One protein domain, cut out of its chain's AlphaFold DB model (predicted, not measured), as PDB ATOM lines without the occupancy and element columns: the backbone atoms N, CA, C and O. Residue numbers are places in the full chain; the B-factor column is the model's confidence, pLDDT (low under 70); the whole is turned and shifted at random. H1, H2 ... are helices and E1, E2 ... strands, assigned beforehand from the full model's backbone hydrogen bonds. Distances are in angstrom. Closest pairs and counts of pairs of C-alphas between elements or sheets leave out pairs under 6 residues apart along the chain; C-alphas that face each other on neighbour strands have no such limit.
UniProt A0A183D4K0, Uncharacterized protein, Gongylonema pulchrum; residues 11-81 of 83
ATOM      1  N   LYS A  11     -28.514 -16.629  52.632       95.75
ATOM      2  CA  LYS A  11     -28.029 -16.271  51.290       95.75
ATOM      3  C   LYS A  11     -26.640 -16.842  51.036       95.75
ATOM      4  O   LYS A  11     -26.397 -17.366  49.952       95.75
ATOM      5  N   ASP A  12     -25.763 -16.796  52.028       95.88
ATOM      6  CA  ASP A  12     -24.411 -17.345  51.927       95.88
ATOM      7  C   ASP A  12     -24.434 -18.874  51.867       95.88
ATOM      8  O   ASP A  12     -23.771 -19.475  51.019       95.88
ATOM      9  N   LYS A  13     -25.294 -19.516  52.668       95.56
ATOM     10  CA  LYS A  13     -25.547 -20.964  52.575       95.56
ATOM     11  C   LYS A  13     -26.058 -21.356  51.185       95.56
ATOM     12  O   LYS A  13     -25.576 -22.328  50.601       95.56
ATOM     13  N   LEU A  14     -27.002 -20.594  50.625       96.75
ATOM     14  CA  LEU A  14     -27.501 -20.801  49.262       96.75
ATOM     15  C   LEU A  14     -26.417 -20.563  48.204       96.75
ATOM     16  O   LEU A  14     -26.355 -21.310  47.230       96.75
ATOM     17  N   SER A  15     -25.543 -19.576  48.405       97.00
ATOM     18  CA  SER A  15     -24.392 -19.301  47.539       97.00
ATOM     19  C   SER A  15     -23.416 -20.486  47.514       97.00
ATOM     20  O   SER A  15     -23.067 -20.971  46.440       97.00
ATOM     21  N   GLN A  16     -23.082 -21.059  48.676       96.75
ATOM     22  CA  GLN A  16     -22.263 -22.275  48.767       96.75
ATOM     23  C   GLN A  16     -22.916 -23.478  48.066       96.75
ATOM     24  O   GLN A  16     -22.250 -24.221  47.341       96.75
ATOM     25  N   ILE A  17     -24.229 -23.672  48.239       96.25
ATOM     26  CA  ILE A  17     -24.980 -24.724  47.534       96.25
ATOM     27  C   ILE A  17     -24.939 -24.495  46.019       96.25
ATOM     28  O   ILE A  17     -24.724 -25.445  45.260       96.25
ATOM     29  N   ASN A  18     -25.102 -23.247  45.573       97.44
ATOM     30  CA  ASN A  18     -25.031 -22.893  44.162       97.44
ATOM     31  C   ASN A  18     -23.661 -23.237  43.566       97.44
ATOM     32  O   ASN A  18     -23.616 -23.847  42.500       97.44
ATOM     33  N   THR A  19     -22.559 -22.960  44.269       97.56
ATOM     34  CA  THR A  19     -21.213 -23.368  43.841       97.56
ATOM     35  C   THR A  19     -21.136 -24.873  43.564       97.56
ATOM     36  O   THR A  19     -20.611 -25.281  42.528       97.56
ATOM     37  N   LEU A  20     -21.701 -25.717  44.435       96.06
ATOM     38  CA  LEU A  20     -21.699 -27.175  44.247       96.06
ATOM     39  C   LEU A  20     -22.598 -27.623  43.091       96.06
ATOM     40  O   LEU A  20     -22.225 -28.515  42.326       96.06
ATOM     41  N   GLN A  21     -23.760 -26.990  42.930       97.50
ATOM     42  CA  GLN A  21     -24.643 -27.250  41.796       97.50
ATOM     43  C   GLN A  21     -23.956 -26.898  40.468       97.50
ATOM     44  O   GLN A  21     -23.996 -27.682  39.519       97.50
ATOM     45  N   GLN A  22     -23.264 -25.757  40.414       97.62
ATOM     46  CA  GLN A  22     -22.520 -25.324  39.236       97.62
ATOM     47  C   GLN A  22     -21.315 -26.221  38.950       97.62
ATOM     48  O   GLN A  22     -21.021 -26.474  37.782       97.62
ATOM     49  N   LEU A  23     -20.681 -26.779  39.984       95.88
ATOM     50  CA  LEU A  23     -19.657 -27.808  39.826       95.88
ATOM     51  C   LEU A  23     -20.214 -29.043  39.099       95.88
ATOM     52  O   LEU A  23     -19.614 -29.516  38.137       95.88
ATOM     53  N   GLY A  24     -21.389 -29.534  39.507       95.94
ATOM     54  CA  GLY A  24     -22.057 -30.663  38.846       95.94
ATOM     55  C   GLY A  24     -22.459 -30.358  37.399       95.94
ATOM     56  O   GLY A  24     -22.261 -31.183  36.500       95.94
ATOM     57  N   ASN A  25     -22.954 -29.144  37.150       97.56
ATOM     58  CA  ASN A  25     -23.271 -28.678  35.803       97.56
ATOM     59  C   ASN A  25     -22.012 -28.654  34.923       97.56
ATOM     60  O   ASN A  25     -21.999 -29.274  33.860       97.56
ATOM     61  N   ALA A  26     -20.931 -28.016  35.384       96.62
ATOM     62  CA  ALA A  26     -19.659 -27.950  34.669       96.62
ATOM     63  C   ALA A  26     -19.086 -29.349  34.394       96.62
ATOM     64  O   ALA A  26     -18.716 -29.636  33.256       96.62
ATOM     65  N   ALA A  27     -19.101 -30.244  35.389       96.12
ATOM     66  CA  ALA A  27     -18.626 -31.619  35.249       96.12
ATOM     67  C   ALA A  27     -19.316 -32.375  34.103       96.12
ATOM     68  O   ALA A  27     -18.672 -33.173  33.425       96.12
ATOM     69  N   THR A  28     -20.597 -32.094  33.842       96.69
ATOM     70  CA  THR A  28     -21.338 -32.696  32.722       96.69
ATOM     71  C   THR A  28     -20.778 -32.247  31.368       96.69
ATOM     72  O   THR A  28     -20.588 -33.076  30.477       96.69
ATOM     73  N   TYR A  29     -20.438 -30.963  31.223       96.81
ATOM     74  CA  TYR A  29     -19.862 -30.415  29.989       96.81
ATOM     75  C   TYR A  29     -18.429 -30.897  29.736       96.81
ATOM     76  O   TYR A  29     -18.073 -31.200  28.599       96.81
ATOM     77  N   ILE A  30     -17.609 -31.012  30.786       95.50
ATOM     78  CA  ILE A  30     -16.189 -31.394  30.669       95.50
ATOM     79  C   ILE A  30     -15.925 -32.876  30.970       95.50
ATOM     80  O   ILE A  30     -14.774 -33.289  31.127       95.50
ATOM     81  N   ALA A  31     -16.970 -33.708  31.009       95.81
ATOM     82  CA  ALA A  31     -16.885 -35.101  31.446       95.81
ATOM     83  C   ALA A  31     -15.833 -35.924  30.679       95.81
ATOM     84  O   ALA A  31     -15.216 -36.829  31.237       95.81
ATOM     85  N   GLY A  32     -15.612 -35.622  29.394       97.06
ATOM     86  CA  GLY A  32     -14.568 -36.262  28.590       97.06
ATOM     87  C   GLY A  32     -13.151 -35.972  29.094       97.06
ATOM     88  O   GLY A  32     -12.366 -36.907  29.233       97.06
ATOM     89  N   ALA A  33     -12.848 -34.708  29.398       95.81
ATOM     90  CA  ALA A  33     -11.541 -34.280  29.901       95.81
ATOM     91  C   ALA A  33     -11.284 -34.812  31.320       95.81
ATOM     92  O   ALA A  33     -10.194 -35.312  31.595       95.81
ATOM     93  N   LEU A  34     -12.317 -34.814  32.174       93.81
ATOM     94  CA  LEU A  34     -12.258 -35.420  33.508       93.81
ATOM     95  C   LEU A  34     -11.931 -36.919  33.426       93.81
ATOM     96  O   LEU A  34     -10.996 -37.390  34.067       93.81
ATOM     97  N   ARG A  35     -12.630 -37.678  32.564       94.06
ATOM     98  CA  ARG A  35     -12.363 -39.119  32.376       94.06
ATOM     99  C   ARG A  35     -10.959 -39.406  31.842       94.06
ATOM    100  O   ARG A  35     -10.370 -40.417  32.219       94.06
ATOM    101  N   ARG A  36     -10.434 -38.546  30.961       95.94
ATOM    102  CA  ARG A  36      -9.073 -38.660  30.407       95.94
ATOM    103  C   ARG A  36      -7.985 -38.106  31.328       95.94
ATOM    104  O   ARG A  36      -6.813 -38.280  31.014       95.94
ATOM    105  N   ARG A  37      -8.356 -37.507  32.465       89.69
ATOM    106  CA  ARG A  37      -7.435 -36.872  33.422       89.69
ATOM    107  C   ARG A  37      -6.604 -35.746  32.810       89.69
ATOM    108  O   ARG A  37      -5.434 -35.576  33.128       89.69
ATOM    109  N   GLU A  38      -7.216 -34.988  31.910       94.50
ATOM    110  CA  GLU A  38      -6.599 -33.799  31.306       94.50
ATOM    111  C   GLU A  38      -6.795 -32.555  32.180       94.50
ATOM    112  O   GLU A  38      -6.116 -31.549  31.996       94.50
ATOM    113  N   THR A  39      -7.751 -32.605  33.109       92.12
ATOM    114  CA  THR A  39      -8.091 -31.504  34.005       92.12
ATOM    115  C   THR A  39      -8.790 -32.025  35.258       92.12
ATOM    116  O   THR A  39      -9.349 -33.126  35.242       92.12
ATOM    117  N   ASP A  40      -8.802 -31.198  36.298       91.62
ATOM    118  CA  ASP A  40      -9.549 -31.390  37.537       91.62
ATOM    119  C   ASP A  40     -10.556 -30.252  37.722       91.62
ATOM    120  O   ASP A  40     -10.453 -29.186  37.111       91.62
ATOM    121  N   LEU A  41     -11.557 -30.486  38.566       92.88
ATOM    122  CA  LEU A  41     -12.624 -29.530  38.820       92.88
ATOM    123  C   LEU A  41     -12.783 -29.307  40.325       92.88
ATOM    124  O   LEU A  41     -13.073 -30.241  41.075       92.88
ATOM    125  N   HIS A  42     -12.632 -28.052  40.743       94.25
ATOM    126  CA  HIS A  42     -12.658 -27.634  42.141       94.25
ATOM    127  C   HIS A  42     -13.710 -26.547  42.367       94.25
ATOM    128  O   HIS A  42     -13.883 -25.654  41.539       94.25
ATOM    129  N   GLY A  43     -14.418 -26.628  43.494       95.50
ATOM    130  CA  GLY A  43     -15.368 -25.605  43.923       95.50
ATOM    131  C   GLY A  43     -14.710 -24.674  44.927       95.50
ATOM    132  O   GLY A  43     -14.342 -25.121  46.012       95.50
ATOM    133  N   MET A  44     -14.580 -23.398  44.573       96.56
ATOM    134  CA  MET A  44     -14.104 -22.349  45.471       96.56
ATOM    135  C   MET A  44     -15.247 -21.386  45.776       96.56
ATOM    136  O   MET A  44     -16.071 -21.098  44.907       96.56
ATOM    137  N   TRP A  45     -15.309 -20.918  47.015       97.38
ATOM    138  CA  TRP A  45     -16.311 -19.968  47.478       97.38
ATOM    139  C   TRP A  45     -15.614 -18.853  48.248       97.38
ATOM    140  O   TRP A  45     -14.759 -19.130  49.083       97.38
ATOM    141  N   PHE A  46     -15.948 -17.606  47.937       96.81
ATOM    142  CA  PHE A  46     -15.316 -16.435  48.529       96.81
ATOM    143  C   PHE A  46     -16.312 -15.718  49.435       96.81
ATOM    144  O   PHE A  46     -17.404 -15.353  48.997       96.81
ATOM    145  N   GLU A  47     -15.921 -15.538  50.687       95.00
ATOM    146  CA  GLU A  47     -16.678 -14.854  51.728       95.00
ATOM    147  C   GLU A  47     -16.265 -13.375  51.747       95.00
ATOM    148  O   GLU A  47     -15.077 -13.063  51.687       95.00
ATOM    149  N   LEU A  48     -17.226 -12.450  51.780       92.81
ATOM    150  CA  LEU A  48     -16.959 -11.025  51.554       92.81
ATOM    151  C   LEU A  48     -16.608 -10.239  52.822       92.81
ATOM    152  O   LEU A  48     -15.894  -9.245  52.722       92.81
ATOM    153  N   GLU A  49     -17.117 -10.638  53.984       91.50
ATOM    154  CA  GLU A  49     -16.936  -9.936  55.256       91.50
ATOM    155  C   GLU A  49     -15.473  -9.964  55.703       91.50
ATOM    156  O   GLU A  49     -14.904  -8.917  56.009       91.50
ATOM    157  N   ASN A  50     -14.846 -11.142  55.678       93.19
ATOM    158  CA  ASN A  50     -13.451 -11.338  56.085       93.19
ATOM    159  C   ASN A  50     -12.497 -11.498  54.896       93.19
ATOM    160  O   ASN A  50     -11.292 -11.626  55.097       93.19
ATOM    161  N   ALA A  51     -13.022 -11.474  53.665       94.62
ATOM    162  CA  ALA A  51     -12.269 -11.756  52.442       94.62
ATOM    163  C   ALA A  51     -11.626 -13.160  52.433       94.62
ATOM    164  O   ALA A  51     -10.557 -13.371  51.854       94.62
ATOM    165  N   ASP A  52     -12.292 -14.128  53.065       95.94
ATOM    166  CA  ASP A  52     -11.815 -15.501  53.174       95.94
ATOM    167  C   ASP A  52     -12.117 -16.299  51.894       95.94
ATOM    168  O   ASP A  52     -13.247 -16.335  51.395       95.94
ATOM    169  N   MET A  53     -11.121 -17.039  51.404       96.19
ATOM    170  CA  MET A  53     -11.305 -18.024  50.338       96.19
ATOM    171  C   MET A  53     -11.532 -19.413  50.932       96.19
ATOM    172  O   MET A  53     -10.739 -19.882  51.744       96.19
ATOM    173  N   TYR A  54     -12.561 -20.113  50.467       96.19
ATOM    174  CA  TYR A  54     -12.864 -21.484  50.860       96.19
ATOM    175  C   TYR A  54     -12.745 -22.436  49.670       96.19
ATOM    176  O   TYR A  54     -13.176 -22.123  48.561       96.19
ATOM    177  N   LEU A  55     -12.235 -23.643  49.915       95.81
ATOM    178  CA  LEU A  55     -12.260 -24.765  48.976       95.81
ATOM    179  C   LEU A  55     -13.273 -25.809  49.451       95.81
ATOM    180  O   LEU A  55     -13.324 -26.137  50.636       95.81
ATOM    181  N   PHE A  56     -14.058 -26.389  48.544       94.38
ATOM    182  CA  PHE A  56     -14.884 -27.541  48.893       94.38
ATOM    183  C   PHE A  56     -14.034 -28.809  49.031       94.38
ATOM    184  O   PHE A  56     -13.538 -29.365  48.049       94.38
ATOM    185  N   SER A  57     -13.918 -29.313  50.259       90.50
ATOM    186  CA  SER A  57     -13.270 -30.588  50.550       90.50
ATOM    187  C   SER A  57     -14.257 -31.740  50.362       90.50
ATOM    188  O   SER A  57     -15.246 -31.864  51.089       90.50
ATOM    189  N   ARG A  58     -13.966 -32.639  49.413       83.69
ATOM    190  CA  ARG A  58     -14.774 -33.845  49.169       83.69
ATOM    191  C   ARG A  58     -14.680 -34.852  50.319       83.69
ATOM    192  O   ARG A  58     -15.687 -35.474  50.650       83.69
ATOM    193  N   SER A  59     -13.503 -35.002  50.933       84.31
ATOM    194  CA  SER A  59     -13.280 -35.915  52.065       84.31
ATOM    195  C   SER A  59     -14.046 -35.458  53.307       84.31
ATOM    196  O   SER A  59     -14.726 -36.264  53.942       84.31
ATOM    197  N   ARG A  60     -14.014 -34.152  53.600       87.25
ATOM    198  CA  ARG A  60     -14.712 -33.544  54.745       87.25
ATOM    199  C   ARG A  60     -16.172 -33.171  54.435       87.25
ATOM    200  O   ARG A  60     -16.920 -32.848  55.352       87.25
ATOM    201  N   LYS A  61     -16.585 -33.235  53.160       89.88
ATOM    202  CA  LYS A  61     -17.920 -32.876  52.634       89.88
ATOM    203  C   LYS A  61     -18.384 -31.471  53.041       89.88
ATOM    204  O   LYS A  61     -19.555 -31.276  53.366       89.88
ATOM    205  N   ARG A  62     -17.465 -30.504  53.039       92.81
ATOM    206  CA  ARG A  62     -17.721 -29.116  53.450       92.81
ATOM    207  C   ARG A  62     -16.718 -28.149  52.832       92.81
ATOM    208  O   ARG A  62     -15.633 -28.563  52.424       92.81
ATOM    209  N   PHE A  63     -17.067 -26.869  52.830       94.88
ATOM    210  CA  PHE A  63     -16.117 -25.796  52.565       94.88
ATOM    211  C   PHE A  63     -15.126 -25.667  53.731       94.88
ATOM    212  O   PHE A  63     -15.519 -25.707  54.901       94.88
ATOM    213  N   ILE A  64     -13.842 -25.565  53.397       94.00
ATOM    214  CA  ILE A  64     -12.734 -25.319  54.324       94.00
ATOM    215  C   ILE A  64     -12.056 -24.011  53.933       94.00
ATOM    216  O   ILE A  64     -11.793 -23.797  52.752       94.00
ATOM    217  N   VAL A  65     -11.808 -23.135  54.907       95.38
ATOM    218  CA  VAL A  65     -11.072 -21.886  54.671       95.38
ATOM    219  C   VAL A  65      -9.635 -22.217  54.285       95.38
ATOM    220  O   VAL A  65      -9.041 -23.125  54.864       95.38
ATOM    221  N   ILE A  66      -9.091 -21.507  53.306       96.00
ATOM    222  CA  ILE A  66      -7.684 -21.577  52.923       96.00
ATOM    223  C   ILE A  66      -6.950 -20.502  53.718       96.00
ATOM    224  O   ILE A  66      -7.278 -19.322  53.608       96.00
ATOM    225  N   ASN A  67      -5.960 -20.899  54.506       95.81
ATOM    226  CA  ASN A  67      -5.123 -19.986  55.276       95.81
ATOM    227  C   ASN A  67      -3.667 -20.475  55.308       95.81
ATOM    228  O   ASN A  67      -3.346 -21.543  54.789       95.81
ATOM    229  N   GLU A  68      -2.778 -19.691  55.914       94.94
ATOM    230  CA  GLU A  68      -1.341 -19.994  55.971       94.94
ATOM    231  C   GLU A  68      -1.026 -21.315  56.691       94.94
ATOM    232  O   GLU A  68      -0.045 -21.977  56.364       94.94
ATOM    233  N   GLU A  69      -1.872 -21.733  57.636       95.94
ATOM    234  CA  GLU A  69      -1.663 -22.945  58.433       95.94
ATOM    235  C   GLU A  69      -1.984 -24.224  57.652       95.94
ATOM    236  O   GLU A  69      -1.361 -25.260  57.878       95.94
ATOM    237  N   ASN A  70      -2.958 -24.166  56.737       93.12
ATOM    238  CA  ASN A  70      -3.454 -25.337  56.012       93.12
ATOM    239  C   ASN A  70      -3.167 -25.318  54.504       93.12
ATOM    240  O   ASN A  70      -3.499 -26.279  53.810       93.12
ATOM    241  N   PHE A  71      -2.531 -24.261  53.993       92.88
ATOM    242  CA  PHE A  71      -2.280 -24.086  52.564       92.88
ATOM    243  C   PHE A  71      -1.549 -25.278  51.936       92.88
ATOM    244  O   PHE A  71      -1.995 -25.807  50.919       92.88
ATOM    245  N   GLU A  72      -0.463 -25.745  52.557       93.81
ATOM    246  CA  GLU A  72       0.331 -26.865  52.033       93.81
ATOM    247  C   GLU A  72      -0.452 -28.188  52.026       93.81
ATOM    248  O   GLU A  72      -0.359 -28.954  51.065       93.81
ATOM    249  N   GLU A  73      -1.277 -28.439  53.053       90.94
ATOM    250  CA  GLU A  73      -2.183 -29.600  53.096       90.94
ATOM    251  C   GLU A  73      -3.190 -29.526  51.941       90.94
ATOM    252  O   GLU A  73      -3.350 -30.481  51.185       90.94
ATOM    253  N   ILE A  74      -3.817 -28.363  51.751       91.31
ATOM    254  CA  ILE A  74      -4.809 -28.147  50.696       91.31
ATOM    255  C   ILE A  74      -4.183 -28.296  49.306       91.31
ATOM    256  O   ILE A  74      -4.766 -28.938  48.433       91.31
ATOM    257  N   VAL A  75      -2.991 -27.741  49.075       90.62
ATOM    258  CA  VAL A  75      -2.279 -27.883  47.796       90.62
ATOM    259  C   VAL A  75      -1.900 -29.339  47.541       90.62
ATOM    260  O   VAL A  75      -2.020 -29.814  46.408       90.62
ATOM    261  N   HIS A  76      -1.466 -30.066  48.570       89.75
ATOM    262  CA  HIS A  76      -1.201 -31.495  48.466       89.75
ATOM    263  C   HIS A  76      -2.470 -32.277  48.091       89.75
ATOM    264  O   HIS A  76      -2.431 -33.096  47.170       89.75
ATOM    265  N   ASP A  77      -3.601 -31.983  48.731       86.62
ATOM    266  CA  ASP A  77      -4.896 -32.599  48.434       86.62
ATOM    267  C   ASP A  77      -5.370 -32.296  47.008       86.62
ATOM    268  O   ASP A  77      -5.837 -33.194  46.306       86.62
ATOM    269  N   VAL A  78      -5.208 -31.051  46.549       88.44
ATOM    270  CA  VAL A  78      -5.544 -30.629  45.182       88.44
ATOM    271  C   VAL A  78      -4.675 -31.355  44.157       88.44
ATOM    272  O   VAL A  78      -5.193 -31.858  43.167       88.44
ATOM    273  N   ARG A  79      -3.366 -31.486  44.391       86.31
ATOM    274  CA  ARG A  79      -2.460 -32.203  43.473       86.31
ATOM    275  C   ARG A  79      -2.735 -33.700  43.402       86.31
ATOM    276  O   ARG A  79      -2.472 -34.325  42.379       86.31
ATOM    277  N   ASN A  80      -3.232 -34.278  44.491       83.69
ATOM    278  CA  ASN A  80      -3.613 -35.685  44.550       83.69
ATOM    279  C   ASN A  80      -5.094 -35.915  44.230       83.69
ATOM    280  O   ASN A  80      -5.575 -37.050  44.345       83.69
ATOM    281  N   TRP A  81      -5.812 -34.862  43.826       74.81
ATOM    282  CA  TRP A  81      -7.225 -34.922  43.502       74.81
ATOM    283  C   TRP A  81      -7.479 -35.908  42.363       74.81
ATOM    284  O   TRP A  81      -6.704 -36.051  41.419       74.81
TER     285      TRP A  81
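This is residues 11 to 81 of the 83 residues of an uncharacterized protein of Gongylonema pulchrum (UniProt A0A183D4K0). A small three-stranded antiparallel sheet stands between two helices: the long H1 covers one face of it, and the shorter H3, on the side away from H1, only grazes it. Past the far end of H1 the chain turns into the short helix H2, whose residues 32 to 36 stick out, and residues 37 to 43 then lead back to the sheet. The printed part has 71 residues, with three named helices and three named strands in the order H1, H2, E1, E2, E3, H3; the class is mixed, helices and strands. The sheet's order is E1, E2, E3. The whole is only just compact, close to loose, with a radius of gyration of the C-alphas of 13.1 A and spans of 37 by 30 by 18 A.

H1, residues 11 to 29, and H2, residues 31 to 36, are close but not clearly touching; their closest C-alphas, those of Ala 27 and Leu 34, are 7.6 A apart. Their lines stand at a steep tilt of 65 degrees, and they run the same way. E1, residues 44 to 46, E2, residues 53 to 57, and E3, residues 62 to 65, form a meander, each strand the antiparallel neighbour of the one before. In the hairpin of E1 and E2, N 45 and O 54 are 2.9 A apart and N 54 and O 45 2.8 A, within hydrogen-bond range. In the hairpin of E2 and E3, N 55 and O 64 are within that range at 2.9 A. H1 is on the sheet at a height of 9.1 A; the closest C-alphas of H1 and E1 are those of Gln 16 and Trp 45, 6.5 A apart. H1 lies over E2 and runs only just slantwise to the strands, at 57 degrees to E2 on the local plane. H3, residues 71 to 79, only grazes the sheet, with its residues 71 to 78. H1 and H3 are apart. In H1, H2 and H3 every O i to N i+4 pair is within hydrogen-bond range.

H1 begins at C-alpha 11, (-28.029, -16.271, 51.290), and is 26.8 A long from first to last C-alpha. H2 measures 8.6 A, E1 6.8 A, E2 12.7 A and E3 9.9 A. H3 measures 12.2 A and ends at C-alpha 79, (-2.460, -32.203, 43.473).

The two C-alphas farthest apart, those of Arg 36 and Glu 49, are 38.8 A apart. The printed part has no cut and no long link. The mean pLDDT of the printed part is 93.6, and no printed residue is under 70.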